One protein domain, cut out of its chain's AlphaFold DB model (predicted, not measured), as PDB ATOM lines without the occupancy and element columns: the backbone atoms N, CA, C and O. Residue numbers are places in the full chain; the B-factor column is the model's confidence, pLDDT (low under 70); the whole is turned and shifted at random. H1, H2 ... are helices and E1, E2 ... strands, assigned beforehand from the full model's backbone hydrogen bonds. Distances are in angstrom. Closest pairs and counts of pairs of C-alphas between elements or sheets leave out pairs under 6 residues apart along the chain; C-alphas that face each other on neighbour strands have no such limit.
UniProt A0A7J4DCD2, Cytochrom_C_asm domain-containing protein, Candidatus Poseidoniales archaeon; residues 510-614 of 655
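This is residues 510 to 614 of the 655 residues of the protein "Cytochrom_C_asm domain-containing protein" of Candidatus Poseidoniales archaeon (UniProt A0A7J4DCD2). A long, strongly twisted sheet is built round the paired strands E2 and E3, with E1 beside one end of E2, and with E4 and then E5 along the other side of E3. E6 pairs with E5 and runs on into E7, which forms a separate hairpin with E8, while H1 packs across one face of the larger sheet. The printed part has 105 residues, with eight named strands followed by one named helix, and its class is mostly strand. The six-strand sheet E1 to E6 is branched and its neighbours are antiparallel; the two-strand sheet E7 - E8 is antiparallel too. The whole is compact, with a radius of gyration of the C-alphas of 14.8 A, yet elongated in outline, spanning 49 by 29 by 26 A.

E1, residues 511 to 514, begins at C-alpha 511 (-14.142, -15.101, 33.120). E2, residues 517 to 528, is 31.1 A long and bends by 57 degrees at residue 522. E3, residues 541 to 551, is 31.6 A long and begins at C-alpha 541 (-4.023, -40.591, 40.793). E4 is residues 554 to 559 and E5 residues 562 to 567. E6, residues 573 to 578, precedes E7, residues 580 to 583. E8, residues 587 to 593, is 19.9 A long. H1, residues 595 to 606, is 16.0 A long and ends at C-alpha 606 (4.906, -34.113, 37.531).

E1, E2, E3 and E4 form a meander, each strand the antiparallel neighbour of the one before. N 512 and O 519 are 2.9 A apart between E1 and E2; N 520 and O 548, 2.9 A, between E2 and E3. On the other side of E3 from E2, E4 is beside residues 546 to 551, with N 549 and O 557 at 2.8 A, and E5 is beside residues 541 to 544, with N 543 and O 563 at 2.9 A. E4 runs on into E5 at 16 degrees. E5 and E6 are a hairpin, with N 564 and O 576 at 2.8 A; E7 and E8 are another, with N 582 and O 589 at 3.0 A. The closest C-alphas of E4 and E7, Val 559 and Asp 580, are 6.0 A apart. H1 is on the branched sheet at a height of 8.5 A; 6 of its 8 O i to N i+4 pairs are within hydrogen-bond range.

The C-alphas farthest apart, those of Asp 552 and Ser 570, are 50.0 A apart. The printed part has no cut. The link from E2 to E3, residues 529 to 540, is long. Mean pLDDT of the printed part is 83.3, with residues 595 to 612 under 70.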
ATOM      1  N   GLN A 510      -9.701 -15.416  34.918       93.94
ATOM      2  CA  GLN A 510     -10.416 -14.608  33.928       93.94
ATOM      3  C   GLN A 510     -11.730 -15.284  33.519       93.94
ATOM      4  O   GLN A 510     -11.704 -16.438  33.088       93.94
ATOM      5  N   PRO A 511     -12.875 -14.581  33.613       94.38
ATOM      6  CA  PRO A 511     -14.142 -15.101  33.120       94.38
ATOM      7  C   PRO A 511     -14.172 -15.097  31.590       94.38
ATOM      8  O   PRO A 511     -13.931 -14.067  30.956       94.38
ATOM      9  N   ILE A 512     -14.497 -16.249  31.007       95.25
ATOM     10  CA  ILE A 512     -14.719 -16.430  29.571       95.25
ATOM     11  C   ILE A 512     -16.187 -16.776  29.340       95.25
ATOM     12  O   ILE A 512     -16.689 -17.758  29.881       95.25
ATOM     13  N   GLU A 513     -16.877 -15.974  28.532       93.56
ATOM     14  CA  GLU A 513     -18.278 -16.219  28.190       93.56
ATOM     15  C   GLU A 513     -18.391 -17.302  27.105       93.56
ATOM     16  O   GLU A 513     -17.776 -17.204  26.041       93.56
ATOM     17  N   HIS A 514     -19.188 -18.332  27.372       91.12
ATOM     18  CA  HIS A 514     -19.484 -19.412  26.440       91.12
ATOM     19  C   HIS A 514     -20.890 -19.967  26.709       91.12
ATOM     20  O   HIS A 514     -21.224 -20.314  27.841       91.12
ATOM     21  N   ASP A 515     -21.740 -20.026  25.677       85.25
ATOM     22  CA  ASP A 515     -23.100 -20.589  25.753       85.25
ATOM     23  C   ASP A 515     -24.006 -20.022  26.870       85.25
ATOM     24  O   ASP A 515     -24.921 -20.686  27.374       85.25
ATOM     25  N   GLY A 516     -23.790 -18.751  27.229       85.75
ATOM     26  CA  GLY A 516     -24.538 -18.045  28.273       85.75
ATOM     27  C   GLY A 516     -24.062 -18.331  29.702       85.75
ATOM     28  O   GLY A 516     -24.771 -17.987  30.651       85.75
ATOM     29  N   TYR A 517     -22.892 -18.953  29.851       91.56
ATOM     30  CA  TYR A 517     -22.174 -19.106  31.113       91.56
ATOM     31  C   TYR A 517     -20.839 -18.365  31.064       91.56
ATOM     32  O   TYR A 517     -20.224 -18.234  30.009       91.56
ATOM     33  N   GLU A 518     -20.374 -17.919  32.223       94.88
ATOM     34  CA  GLU A 518     -19.018 -17.425  32.433       94.88
ATOM     35  C   GLU A 518     -18.190 -18.551  33.060       94.88
ATOM     36  O   GLU A 518     -18.444 -18.967  34.191       94.88
ATOM     37  N   LEU A 519     -17.213 -19.062  32.320       95.88
ATOM     38  CA  LEU A 519     -16.292 -20.099  32.771       95.88
ATOM     39  C   LEU A 519     -15.033 -19.437  33.330       95.88
ATOM     40  O   LEU A 519     -14.379 -18.661  32.631       95.88
ATOM     41  N   VAL A 520     -14.683 -19.745  34.579       95.56
ATOM     42  CA  VAL A 520     -13.495 -19.206  35.253       95.56
ATOM     43  C   VAL A 520     -12.584 -20.357  35.657       95.56
ATOM     44  O   VAL A 520     -12.938 -21.170  36.506       95.56
ATOM     45  N   PHE A 521     -11.391 -20.420  35.069       94.62
ATOM     46  CA  PHE A 521     -10.350 -21.346  35.513       94.62
ATOM     47  C   PHE A 521      -9.696 -20.800  36.787       94.62
ATOM     48  O   PHE A 521      -9.038 -19.763  36.736       94.62
ATOM     49  N   VAL A 522      -9.881 -21.478  37.920       93.31
ATOM     50  CA  VAL A 522      -9.406 -20.997  39.234       93.31
ATOM     51  C   VAL A 522      -8.138 -21.704  39.716       93.31
ATOM     52  O   VAL A 522      -7.392 -21.168  40.533       93.31
ATOM     53  N   GLY A 523      -7.832 -22.890  39.189       90.12
ATOM     54  CA  GLY A 523      -6.603 -23.597  39.539       90.12
ATOM     55  C   GLY A 523      -6.581 -25.048  39.087       90.12
ATOM     56  O   GLY A 523      -7.521 -25.534  38.472       90.12
ATOM     57  N   THR A 524      -5.492 -25.741  39.394       88.19
ATOM     58  CA  THR A 524      -5.305 -27.167  39.105       88.19
ATOM     59  C   THR A 524      -5.300 -27.968  40.395       88.19
ATOM     60  O   THR A 524      -4.833 -27.473  41.421       88.19
ATOM     61  N   GLU A 525      -5.723 -29.221  40.328       86.56
ATOM     62  CA  GLU A 525      -5.713 -30.148  41.455       86.56
ATOM     63  C   GLU A 525      -4.982 -31.435  41.054       86.56
ATOM     64  O   GLU A 525      -5.133 -31.927  39.933       86.56
ATOM     65  N   ILE A 526      -4.158 -31.960  41.963       85.38
ATOM     66  CA  ILE A 526      -3.467 -33.242  41.804       85.38
ATOM     67  C   ILE A 526      -3.766 -34.046  43.058       85.38
ATOM     68  O   ILE A 526      -3.390 -33.628  44.152       85.38
ATOM     69  N   ILE A 527      -4.413 -35.192  42.889       86.00
ATOM     70  CA  ILE A 527      -4.816 -36.064  43.992       86.00
ATOM     71  C   ILE A 527      -4.150 -37.417  43.777       86.00
ATOM     72  O   ILE A 527      -4.230 -37.994  42.691       86.00
ATOM     73  N   SER A 528      -3.452 -37.917  44.789       85.56
ATOM     74  CA  SER A 528      -2.873 -39.259  44.739       85.56
ATOM     75  C   SER A 528      -3.922 -40.302  45.123       85.56
ATOM     76  O   SER A 528      -4.836 -39.999  45.876       85.56
ATOM     77  N   ALA A 529      -3.800 -41.538  44.635       84.62
ATOM     78  CA  ALA A 529      -4.778 -42.592  44.939       84.62
ATOM     79  C   ALA A 529      -4.799 -43.029  46.421       84.62
ATOM     80  O   ALA A 529      -5.726 -43.711  46.849       84.62
ATOM     81  N   ASP A 530      -3.768 -42.681  47.193       85.50
ATOM     82  CA  ASP A 530      -3.673 -42.885  48.642       85.50
ATOM     83  C   ASP A 530      -4.198 -41.700  49.469       85.50
ATOM     84  O   ASP A 530      -4.174 -41.770  50.698       85.50
ATOM     85  N   ASP A 531      -4.657 -40.633  48.813       86.69
ATOM     86  CA  ASP A 531      -5.290 -39.489  49.464       86.69
ATOM     87  C   ASP A 531      -6.747 -39.810  49.845       86.69
ATOM     88  O   ASP A 531      -7.456 -40.495  49.106       86.69
ATOM     89  N   ASP A 532      -7.203 -39.294  50.988       84.75
ATOM     90  CA  ASP A 532      -8.590 -39.455  51.446       84.75
ATOM     91  C   ASP A 532      -9.577 -38.703  50.528       84.75
ATOM     92  O   ASP A 532     -10.743 -39.090  50.444       84.75
ATOM     93  N   ASP A 533      -9.104 -37.671  49.819       82.81
ATOM     94  CA  ASP A 533      -9.883 -36.878  48.859       82.81
ATOM     95  C   ASP A 533      -9.946 -37.527  47.450       82.81
ATOM     96  O   ASP A 533     -10.451 -36.929  46.496       82.81
ATOM     97  N   TYR A 534      -9.429 -38.755  47.275       85.75
ATOM     98  CA  TYR A 534      -9.491 -39.486  46.003       85.75
ATOM     99  C   TYR A 534     -10.849 -40.175  45.796       85.75
ATOM    100  O   TYR A 534     -11.089 -41.297  46.241       85.75
ATOM    101  N   ASP A 535     -11.727 -39.519  45.040       83.81
ATOM    102  CA  ASP A 535     -13.112 -39.963  44.824       83.81
ATOM    103  C   ASP A 535     -13.289 -41.074  43.760       83.81
ATOM    104  O   ASP A 535     -14.415 -41.502  43.477       83.81
ATOM    105  N   PHE A 536     -12.207 -41.570  43.148       83.69
ATOM    106  CA  PHE A 536     -12.287 -42.505  42.021       83.69
ATOM    107  C   PHE A 536     -12.051 -43.962  42.442       83.69
ATOM    108  O   PHE A 536     -11.103 -44.292  43.146       83.69
ATOM    109  N   GLY A 537     -12.880 -44.882  41.936       80.50
ATOM    110  CA  GLY A 537     -12.723 -46.326  42.187       80.50
ATOM    111  C   GLY A 537     -11.585 -46.999  41.402       80.50
ATOM    112  O   GLY A 537     -11.327 -48.188  41.581       80.50
ATOM    113  N   VAL A 538     -10.929 -46.262  40.503       84.19
ATOM    114  CA  VAL A 538      -9.919 -46.740  39.545       84.19
ATOM    115  C   VAL A 538      -8.835 -45.679  39.345       84.19
ATOM    116  O   VAL A 538      -9.070 -44.506  39.617       84.19
ATOM    117  N   GLY A 539      -7.676 -46.077  38.813       84.44
ATOM    118  CA  GLY A 539      -6.537 -45.184  38.575       84.44
ATOM    119  C   GLY A 539      -5.621 -45.028  39.794       84.44
ATOM    120  O   GLY A 539      -5.988 -45.347  40.920       84.44
ATOM    121  N   ASP A 540      -4.412 -44.539  39.540       85.06
ATOM    122  CA  ASP A 540      -3.320 -44.361  40.507       85.06
ATOM    123  C   ASP A 540      -3.088 -42.878  40.849       85.06
ATOM    124  O   ASP A 540      -1.997 -42.477  41.274       85.06
ATOM    125  N   GLY A 541      -4.072 -42.029  40.564       86.75
ATOM    126  CA  GLY A 541      -4.023 -40.591  40.793       86.75
ATOM    127  C   GLY A 541      -4.845 -39.815  39.770       86.75
ATOM    128  O   GLY A 541      -5.082 -40.279  38.653       86.75
ATOM    129  N   PHE A 542      -5.253 -38.619  40.162       87.88
ATOM    130  CA  PHE A 542      -6.079 -37.710  39.388       87.88
ATOM    131  C   PHE A 542      -5.354 -36.385  39.194       87.88
ATOM    132  O   PHE A 542      -4.646 -35.898  40.075       87.88
ATOM    133  N   VAL A 543      -5.540 -35.814  38.014       86.25
ATOM    134  CA  VAL A 543      -4.990 -34.529  37.617       86.25
ATOM    135  C   VAL A 543      -6.097 -33.757  36.918       86.25
ATOM    136  O   VAL A 543      -6.527 -34.155  35.839       86.25
ATOM    137  N   GLY A 544      -6.552 -32.660  37.509       88.88
ATOM    138  CA  GLY A 544      -7.699 -31.912  37.004       88.88
ATOM    139  C   GLY A 544      -7.526 -30.406  37.056       88.88
ATOM    140  O   GLY A 544      -6.584 -29.869  37.643       88.88
ATOM    141  N   VAL A 545      -8.468 -29.719  36.421       90.44
ATOM    142  CA  VAL A 545      -8.602 -28.264  36.470       90.44
ATOM    143  C   VAL A 545      -9.905 -27.916  37.177       90.44
ATOM    144  O   VAL A 545     -10.930 -28.544  36.946       90.44
ATOM    145  N   LEU A 546      -9.869 -26.908  38.036       93.50
ATOM    146  CA  LEU A 546     -11.031 -26.358  38.715       93.50
ATOM    147  C   LEU A 546     -11.611 -25.249  37.840       93.50
ATOM    148  O   LEU A 546     -10.954 -24.229  37.592       93.50
ATOM    149  N   VAL A 547     -12.838 -25.454  37.371       95.12
ATOM    150  CA  VAL A 547     -13.576 -24.488  36.559       95.12
ATOM    151  C   VAL A 547     -14.843 -24.097  37.302       95.12
ATOM    152  O   VAL A 547     -15.749 -24.906  37.499       95.12
ATOM    153  N   GLU A 548     -14.918 -22.838  37.715       96.19
ATOM    154  CA  GLU A 548     -16.160 -22.262  38.209       96.19
ATOM    155  C   GLU A 548     -17.053 -21.884  37.032       96.19
ATOM    156  O   GLU A 548     -16.626 -21.207  36.094       96.19
ATOM    157  N   ILE A 549     -18.312 -22.297  37.106       94.94
ATOM    158  CA  ILE A 549     -19.347 -21.943  36.147       94.94
ATOM    159  C   ILE A 549     -20.226 -20.897  36.810       94.94
ATOM    160  O   ILE A 549     -20.872 -21.153  37.831       94.94
ATOM    161  N   ARG A 550     -20.252 -19.701  36.232       94.12
ATOM    162  CA  ARG A 550     -21.038 -18.572  36.724       94.12
ATOM    163  C   ARG A 550     -22.095 -18.170  35.704       94.12
ATOM    164  O   ARG A 550     -21.961 -18.415  34.505       94.12
ATOM    165  N   ARG A 551     -23.175 -17.558  36.177       91.25
ATOM    166  CA  ARG A 551     -24.227 -16.980  35.338       91.25
ATOM    167  C   ARG A 551     -24.651 -15.653  35.935       91.25
ATOM    168  O   ARG A 551     -24.950 -15.590  37.121       91.25
ATOM    169  N   ASP A 552     -24.647 -14.603  35.117       88.88
ATOM    170  CA  ASP A 552     -24.932 -13.234  35.564       88.88
ATOM    171  C   ASP A 552     -24.049 -12.802  36.766       88.88
ATOM    172  O   ASP A 552     -24.480 -12.048  37.639       88.88
ATOM    173  N   GLY A 553     -22.807 -13.304  36.827       85.94
ATOM    174  CA  GLY A 553     -21.845 -13.058  37.907       85.94
ATOM    175  C   GLY A 553     -22.019 -13.905  39.177       85.94
ATOM    176  O   GLY A 553     -21.160 -13.839  40.059       85.94
ATOM    177  N   GLU A 554     -23.075 -14.716  39.291       92.56
ATOM    178  CA  GLU A 554     -23.294 -15.622  40.426       92.56
ATOM    179  C   GLU A 554     -22.712 -17.015  40.154       92.56
ATOM    180  O   GLU A 554     -22.846 -17.547  39.052       92.56
ATOM    181  N   LEU A 555     -22.077 -17.621  41.165       94.06
ATOM    182  CA  LEU A 555     -21.571 -18.993  41.084       94.06
ATOM    183  C   LEU A 555     -22.738 -19.981  40.998       94.06
ATOM    184  O   LEU A 555     -23.569 -20.041  41.905       94.06
ATOM    185  N   VAL A 556     -22.774 -20.755  39.915       92.75
ATOM    186  CA  VAL A 556     -23.772 -21.803  39.684       92.75
ATOM    187  C   VAL A 556     -23.236 -23.148  40.149       92.75
ATOM    188  O   VAL A 556     -23.929 -23.852  40.881       92.75
ATOM    189  N   ASP A 557     -22.018 -23.495  39.729       94.50
ATOM    190  CA  ASP A 557     -21.381 -24.775  40.038       94.50
ATOM    191  C   ASP A 557     -19.850 -24.685  39.917       94.50
ATOM    192  O   ASP A 557     -19.314 -23.736  39.333       94.50
ATOM    193  N   THR A 558     -19.138 -25.680  40.438       94.69
ATOM    194  CA  THR A 558     -17.690 -25.839  40.263       94.69
ATOM    195  C   THR A 558     -17.402 -27.252  39.786       94.69
ATOM    196  O   THR A 558     -17.642 -28.210  40.516       94.69
ATOM    197  N   VAL A 559     -16.845 -27.369  38.583       94.19
ATOM    198  CA  VAL A 559     -16.519 -28.655  37.963       94.19
ATOM    199  C   VAL A 559     -15.010 -28.885  37.912       94.19
ATOM    200  O   VAL A 559     -14.213 -27.941  37.889       94.19
ATOM    201  N   ARG A 560     -14.629 -30.159  37.897       92.62
ATOM    202  CA  ARG A 560     -13.268 -30.686  37.977       92.62
ATOM    203  C   ARG A 560     -12.948 -31.618  36.797       92.62
ATOM    204  O   ARG A 560     -12.624 -32.783  37.022       92.62
ATOM    205  N   PRO A 561     -13.044 -31.169  35.531       91.38
ATOM    206  CA  PRO A 561     -12.619 -32.000  34.411       91.38
ATOM    207  C   PRO A 561     -11.117 -32.287  34.515       91.38
ATOM    208  O   PRO A 561     -10.322 -31.424  34.905       91.38
ATOM    209  N   GLY A 562     -10.709 -33.497  34.156       89.12
ATOM    210  CA  GLY A 562      -9.332 -33.905  34.379       89.12
ATOM    211  C   GLY A 562      -8.963 -35.205  33.704       89.12
ATOM    212  O   GLY A 562      -9.512 -35.574  32.672       89.12
ATOM    213  N   MET A 563      -7.989 -35.885  34.288       86.12
ATOM    214  CA  MET A 563      -7.513 -37.177  33.846       86.12
ATOM    215  C   MET A 563      -7.159 -38.066  35.020       86.12
ATOM    216  O   MET A 563      -6.549 -37.628  35.997       86.12
ATOM    217  N   LEU A 564      -7.433 -39.351  34.843       86.31
ATOM    218  CA  LEU A 564      -6.904 -40.400  35.693       86.31
ATOM    219  C   LEU A 564      -5.611 -40.944  35.108       86.31
ATOM    220  O   LEU A 564      -5.511 -41.235  33.914       86.31
ATOM    221  N   ARG A 565      -4.624 -41.101  35.980       85.25
ATOM    222  CA  ARG A 565      -3.339 -41.720  35.687       85.25
ATOM    223  C   ARG A 565      -3.425 -43.218  35.951       85.25
ATOM    224  O   ARG A 565      -3.969 -43.634  36.964       85.25
ATOM    225  N   PHE A 566      -2.813 -44.012  35.085       83.94
ATOM    226  CA  PHE A 566      -2.679 -45.456  35.235       83.94
ATOM    227  C   PHE A 566      -1.215 -45.838  35.055       83.94
ATOM    228  O   PHE A 566      -0.609 -45.541  34.022       83.94
ATOM    229  N   VAL A 567      -0.640 -46.485  36.060       81.00
ATOM    230  CA  VAL A 567       0.734 -46.971  36.062       81.00
ATOM    231  C   VAL A 567       0.700 -48.477  35.856       81.00
ATOM    232  O   VAL A 567       0.206 -49.236  36.689       81.00
ATOM    233  N   SER A 568       1.238 -48.932  34.731       77.31
ATOM    234  CA  SER A 568       1.327 -50.358  34.463       77.31
ATOM    235  C   SER A 568       2.335 -51.047  35.396       77.31
ATOM    236  O   SER A 568       3.297 -50.421  35.854       77.31
ATOM    237  N   PRO A 569       2.217 -52.369  35.620       74.25
ATOM    238  CA  PRO A 569       3.254 -53.155  36.295       74.25
ATOM    239  C   PRO A 569       4.630 -53.082  35.614       74.25
ATOM    240  O   PRO A 569       5.657 -53.277  36.263       74.25
ATOM    241  N   SER A 570       4.657 -52.798  34.307       74.62
ATOM    242  CA  SER A 570       5.879 -52.550  33.534       74.62
ATOM    243  C   SER A 570       6.453 -51.134  33.720       74.62
ATOM    244  O   SER A 570       7.535 -50.846  33.210       74.62
ATOM    245  N   GLY A 571       5.772 -50.270  34.482       73.44
ATOM    246  CA  GLY A 571       6.168 -48.894  34.785       73.44
ATOM    247  C   GLY A 571       5.769 -47.869  33.720       73.44
ATOM    248  O   GLY A 571       6.188 -46.717  33.801       73.44
ATOM    249  N   VAL A 572       4.981 -48.267  32.719       76.75
ATOM    250  CA  VAL A 572       4.438 -47.374  31.690       76.75
ATOM    251  C   VAL A 572       3.295 -46.570  32.296       76.75
ATOM    252  O   VAL A 572       2.343 -47.128  32.834       76.75
ATOM    253  N   VAL A 573       3.384 -45.248  32.188       76.00
ATOM    254  CA  VAL A 573       2.316 -44.346  32.614       76.00
ATOM    255  C   VAL A 573       1.416 -44.056  31.423       76.00
ATOM    256  O   VAL A 573       1.887 -43.681  30.350       76.00
ATOM    257  N   SER A 574       0.119 -44.218  31.623       78.12
ATOM    258  CA  SER A 574      -0.927 -43.836  30.680       78.12
ATOM    259  C   SER A 574      -1.964 -42.974  31.390       78.12
ATOM    260  O   SER A 574      -2.023 -42.951  32.620       78.12
ATOM    261  N   ALA A 575      -2.754 -42.232  30.624       78.88
ATOM    262  CA  ALA A 575      -3.802 -41.380  31.161       78.88
ATOM    263  C   ALA A 575      -5.098 -41.577  30.377       78.88
ATOM    264  O   ALA A 575      -5.080 -41.961  29.205       78.88
ATOM    265  N   ARG A 576      -6.215 -41.307  31.042       82.19
ATOM    266  CA  ARG A 576      -7.552 -41.264  30.455       82.19
ATOM    267  C   ARG A 576      -8.226 -39.984  30.913       82.19
ATOM    268  O   ARG A 576      -8.092 -39.655  32.087       82.19
ATOM    269  N   SER A 577      -8.962 -39.313  30.033       80.31
ATOM    270  CA  SER A 577      -9.812 -38.207  30.463       80.31
ATOM    271  C   SER A 577     -10.865 -38.675  31.465       80.31
ATOM    272  O   SER A 577     -11.333 -39.818  31.434       80.31
ATOM    273  N   GLU A 578     -11.234 -37.760  32.344       84.88
ATOM    274  CA  GLU A 578     -12.382 -37.874  33.217       84.88
ATOM    275  C   GLU A 578     -13.254 -36.641  33.006       84.88
ATOM    276  O   GLU A 578     -12.826 -35.494  33.189       84.88
ATOM    277  N   VAL A 579     -14.473 -36.902  32.550       87.44
ATOM    278  CA  VAL A 579     -15.427 -35.877  32.152       87.44
ATOM    279  C   VAL A 579     -16.233 -35.442  33.365       87.44
ATOM    280  O   VAL A 579     -16.901 -36.272  33.987       87.44
ATOM    281  N   ASP A 580     -16.264 -34.139  33.635       90.62
ATOM    282  CA  ASP A 580     -17.140 -33.577  34.662       90.62
ATOM    283  C   ASP A 580     -18.278 -32.753  34.045       90.62
ATOM    284  O   ASP A 580     -18.248 -32.378  32.867       90.62
ATOM    285  N   ARG A 581     -19.352 -32.532  34.806       91.44
ATOM    286  CA  ARG A 581     -20.566 -31.897  34.295       91.44
ATOM    287  C   ARG A 581     -21.317 -31.106  35.350       91.44
ATOM    288  O   ARG A 581     -21.476 -31.541  36.483       91.44
ATOM    289  N   MET A 582     -21.932 -30.022  34.894       93.25
ATOM    290  CA  MET A 582     -22.954 -29.310  35.652       93.25
ATOM    291  C   MET A 582     -24.337 -29.828  35.266       93.25
ATOM    292  O   MET A 582     -24.718 -29.823  34.090       93.25
ATOM    293  N   VAL A 583     -25.119 -30.234  36.264       92.19
ATOM    294  CA  VAL A 583     -26.488 -30.730  36.070       92.19
ATOM    295  C   VAL A 583     -27.475 -29.565  36.136       92.19
ATOM    296  O   VAL A 583     -27.723 -28.992  37.195       92.19
ATOM    297  N   GLY A 584     -28.066 -29.214  34.995       89.94
ATOM    298  CA  GLY A 584     -29.070 -28.155  34.888       89.94
ATOM    299  C   GLY A 584     -30.512 -28.664  34.982       89.94
ATOM    300  O   GLY A 584     -30.780 -29.851  35.117       89.94
ATOM    301  N   LEU A 585     -31.489 -27.760  34.850       88.62
ATOM    302  CA  LEU A 585     -32.919 -28.129  34.842       88.62
ATOM    303  C   LEU A 585     -33.368 -28.832  33.553       88.62
ATOM    304  O   LEU A 585     -34.328 -29.600  33.566       88.62
ATOM    305  N   THR A 586     -32.740 -28.502  32.425       88.62
ATOM    306  CA  THR A 586     -33.160 -28.961  31.090       88.62
ATOM    307  C   THR A 586     -32.202 -29.971  30.470       88.62
ATOM    308  O   THR A 586     -32.475 -30.468  29.380       88.62
ATOM    309  N   GLY A 587     -31.073 -30.239  31.113       92.31
ATOM    310  CA  GLY A 587     -29.982 -31.059  30.603       92.31
ATOM    311  C   GLY A 587     -28.672 -30.685  31.284       92.31
ATOM    312  O   GLY A 587     -28.653 -29.790  32.132       92.31
ATOM    313  N   ASP A 588     -27.600 -31.354  30.883       93.38
ATOM    314  CA  ASP A 588     -26.286 -31.189  31.502       93.38
ATOM    315  C   ASP A 588     -25.359 -30.384  30.584       93.38
ATOM    316  O   ASP A 588     -25.481 -30.439  29.356       93.38
ATOM    317  N   VAL A 589     -24.423 -29.653  31.187       92.19
ATOM    318  CA  VAL A 589     -23.286 -29.045  30.490       92.19
ATOM    319  C   VAL A 589     -22.064 -29.889  30.800       92.19
ATOM    320  O   VAL A 589     -21.658 -29.988  31.955       92.19
ATOM    321  N   ILE A 590     -21.519 -30.523  29.770       92.12
ATOM    322  CA  ILE A 590     -20.350 -31.388  29.872       92.12
ATOM    323  C   ILE A 590     -19.098 -30.556  29.637       92.12
ATOM    324  O   ILE A 590     -19.048 -29.809  28.661       92.12
ATOM    325  N   ILE A 591     -18.092 -30.714  30.498       92.12
ATOM    326  CA  ILE A 591     -16.775 -30.105  30.327       92.12
ATOM    327  C   ILE A 591     -15.716 -31.208  30.304       92.12
ATOM    328  O   ILE A 591     -15.678 -32.081  31.170       92.12
ATOM    329  N   ILE A 592     -14.858 -31.169  29.291       90.56
ATOM    330  CA  ILE A 592     -13.817 -32.168  29.038       90.56
ATOM    331  C   ILE A 592     -12.483 -31.445  28.960       90.56
ATOM    332  O   ILE A 592     -12.363 -30.449  28.249       90.56
ATOM    333  N   LEU A 593     -11.475 -31.933  29.677       88.88
ATOM    334  CA  LEU A 593     -10.120 -31.409  29.544       88.88
ATOM    335  C   LEU A 593      -9.512 -31.925  28.236       88.88
ATOM    336  O   LEU A 593      -9.522 -33.126  27.974       88.88
ATOM    337  N   ASP A 594      -8.973 -31.028  27.414       81.69
ATOM    338  CA  ASP A 594      -8.406 -31.424  26.129       81.69
ATOM    339  C   ASP A 594      -7.093 -32.211  26.289       81.69
ATOM    340  O   ASP A 594      -6.089 -31.710  26.812       81.69
ATOM    341  N   ILE A 595      -7.094 -33.439  25.764       63.22
ATOM    342  CA  ILE A 595      -6.027 -34.429  25.921       63.22
ATOM    343  C   ILE A 595      -4.696 -34.004  25.273       63.22
ATOM    344  O   ILE A 595      -3.618 -34.419  25.702       63.22
ATOM    345  N   PHE A 596      -4.734 -33.143  24.251       62.62
ATOM    346  CA  PHE A 596      -3.507 -32.687  23.587       62.62
ATOM    347  C   PHE A 596      -2.716 -31.692  24.436       62.62
ATOM    348  O   PHE A 596      -1.490 -31.663  24.359       62.62
ATOM    349  N   GLN A 597      -3.394 -30.903  25.271       59.78
ATOM    350  CA  GLN A 597      -2.740 -30.055  26.271       59.78
ATOM    351  C   GLN A 597      -2.402 -30.830  27.544       59.78
ATOM    352  O   GLN A 597      -1.469 -30.486  28.266       59.78
ATOM    353  N   SER A 598      -3.164 -31.883  27.811       60.09
ATOM    354  CA  SER A 598      -3.099 -32.643  29.045       60.09
ATOM    355  C   SER A 598      -1.760 -33.370  29.236       60.09
ATOM    356  O   SER A 598      -1.299 -33.486  30.365       60.09
ATOM    357  N   SER A 599      -1.090 -33.781  28.153       60.78
ATOM    358  CA  SER A 599       0.247 -34.399  28.205       60.78
ATOM    359  C   SER A 599       1.334 -33.416  28.662       60.78
ATOM    360  O   SER A 599       2.213 -33.781  29.445       60.78
ATOM    361  N   ASP A 600       1.254 -32.155  28.228       61.59
ATOM    362  CA  ASP A 600       2.162 -31.088  28.666       61.59
ATOM    363  C   ASP A 600       1.842 -30.652  30.103       61.59
ATOM    364  O   ASP A 600       2.748 -30.531  30.926       61.59
ATOM    365  N   LEU A 601       0.553 -30.527  30.436       64.31
ATOM    366  CA  LEU A 601       0.062 -30.301  31.800       64.31
ATOM    367  C   LEU A 601       0.543 -31.400  32.762       64.31
ATOM    368  O   LEU A 601       1.073 -31.082  33.823       64.31
ATOM    369  N   LEU A 602       0.419 -32.678  32.388       63.78
ATOM    370  CA  LEU A 602       0.925 -33.829  33.147       63.78
ATOM    371  C   LEU A 602       2.431 -33.717  33.379       63.78
ATOM    372  O   LEU A 602       2.878 -33.886  34.511       63.78
ATOM    373  N   ASN A 603       3.211 -33.390  32.347       64.38
ATOM    374  CA  ASN A 603       4.658 -33.221  32.477       64.38
ATOM    375  C   ASN A 603       5.022 -32.068  33.425       64.38
ATOM    376  O   ASN A 603       5.839 -32.259  34.327       64.38
ATOM    377  N   SER A 604       4.398 -30.897  33.275       61.41
ATOM    378  CA  SER A 604       4.624 -29.736  34.148       61.41
ATOM    379  C   SER A 604       4.204 -30.009  35.597       61.41
ATOM    380  O   SER A 604       4.931 -29.679  36.536       61.41
ATOM    381  N   MET A 605       3.075 -30.686  35.800       59.59
ATOM    382  CA  MET A 605       2.583 -31.057  37.127       59.59
ATOM    383  C   MET A 605       3.437 -32.143  37.791       59.59
ATOM    384  O   MET A 605       3.714 -32.049  38.986       59.59
ATOM    385  N   MET A 606       3.953 -33.114  37.031       57.69
ATOM    386  CA  MET A 606       4.906 -34.113  37.531       57.69
ATOM    387  C   MET A 606       6.261 -33.509  37.925       57.69
ATOM    388  O   MET A 606       6.947 -34.062  38.782       57.69
ATOM    389  N   MET A 607       6.647 -32.368  37.345       63.50
ATOM    390  CA  MET A 607       7.831 -31.600  37.755       63.50
ATOM    391  C   MET A 607       7.571 -30.682  38.964       63.50
ATOM    392  O   MET A 607       8.485 -29.974  39.389       63.50
ATOM    393  N   GLY A 608       6.356 -30.690  39.530       60.09
ATOM    394  CA  GLY A 608       5.968 -29.838  40.658       60.09
ATOM    395  C   GLY A 608       5.751 -28.368  40.283       60.09
ATOM    396  O   GLY A 608       5.841 -27.508  41.153       60.09
ATOM    397  N   GLN A 609       5.489 -28.071  39.005       62.75
ATOM    398  CA  GLN A 609       5.293 -26.716  38.467       62.75
ATOM    399  C   GLN A 609       3.805 -26.390  38.232       62.75
ATOM    400  O   GLN A 609       3.458 -25.672  37.299       62.75
ATOM    401  N   SER A 610       2.891 -26.930  39.048       61.38
ATOM    402  CA  SER A 610       1.441 -26.712  38.877       61.38
ATOM    403  C   SER A 610       1.024 -25.240  39.015       61.38
ATOM    404  O   SER A 610       0.056 -24.814  38.389       61.38
ATOM    405  N   GLU A 611       1.773 -24.438  39.779       60.28
ATOM    406  CA  GLU A 611       1.522 -22.997  39.932       60.28
ATOM    407  C   GLU A 611       1.782 -22.183  38.649       60.28
ATOM    408  O   GLU A 611       1.244 -21.080  38.525       60.28
ATOM    409  N   ASP A 612       2.530 -22.734  37.684       63.53
ATOM    410  CA  ASP A 612       2.900 -22.068  36.428       63.53
ATOM    411  C   ASP A 612       1.849 -22.238  35.310       63.53
ATOM    412  O   ASP A 612       2.000 -21.675  34.223       63.53
ATOM    413  N   VAL A 613       0.766 -22.992  35.550       76.12
ATOM    414  CA  VAL A 613      -0.316 -23.170  34.568       76.12
ATOM    415  C   VAL A 613      -1.225 -21.938  34.568       76.12
ATOM    416  O   VAL A 613      -2.072 -21.762  35.446       76.12
ATOM    417  N   ASP A 614      -1.075 -21.084  33.556       83.06
ATOM    418  CA  ASP A 614      -1.865 -19.861  33.381       83.06
ATOM    419  C   ASP A 614      -3.043 -20.023  32.404       83.06
ATOM    420  O   ASP A 614      -3.962 -19.196  32.402       83.06
TER     421      ASP A 614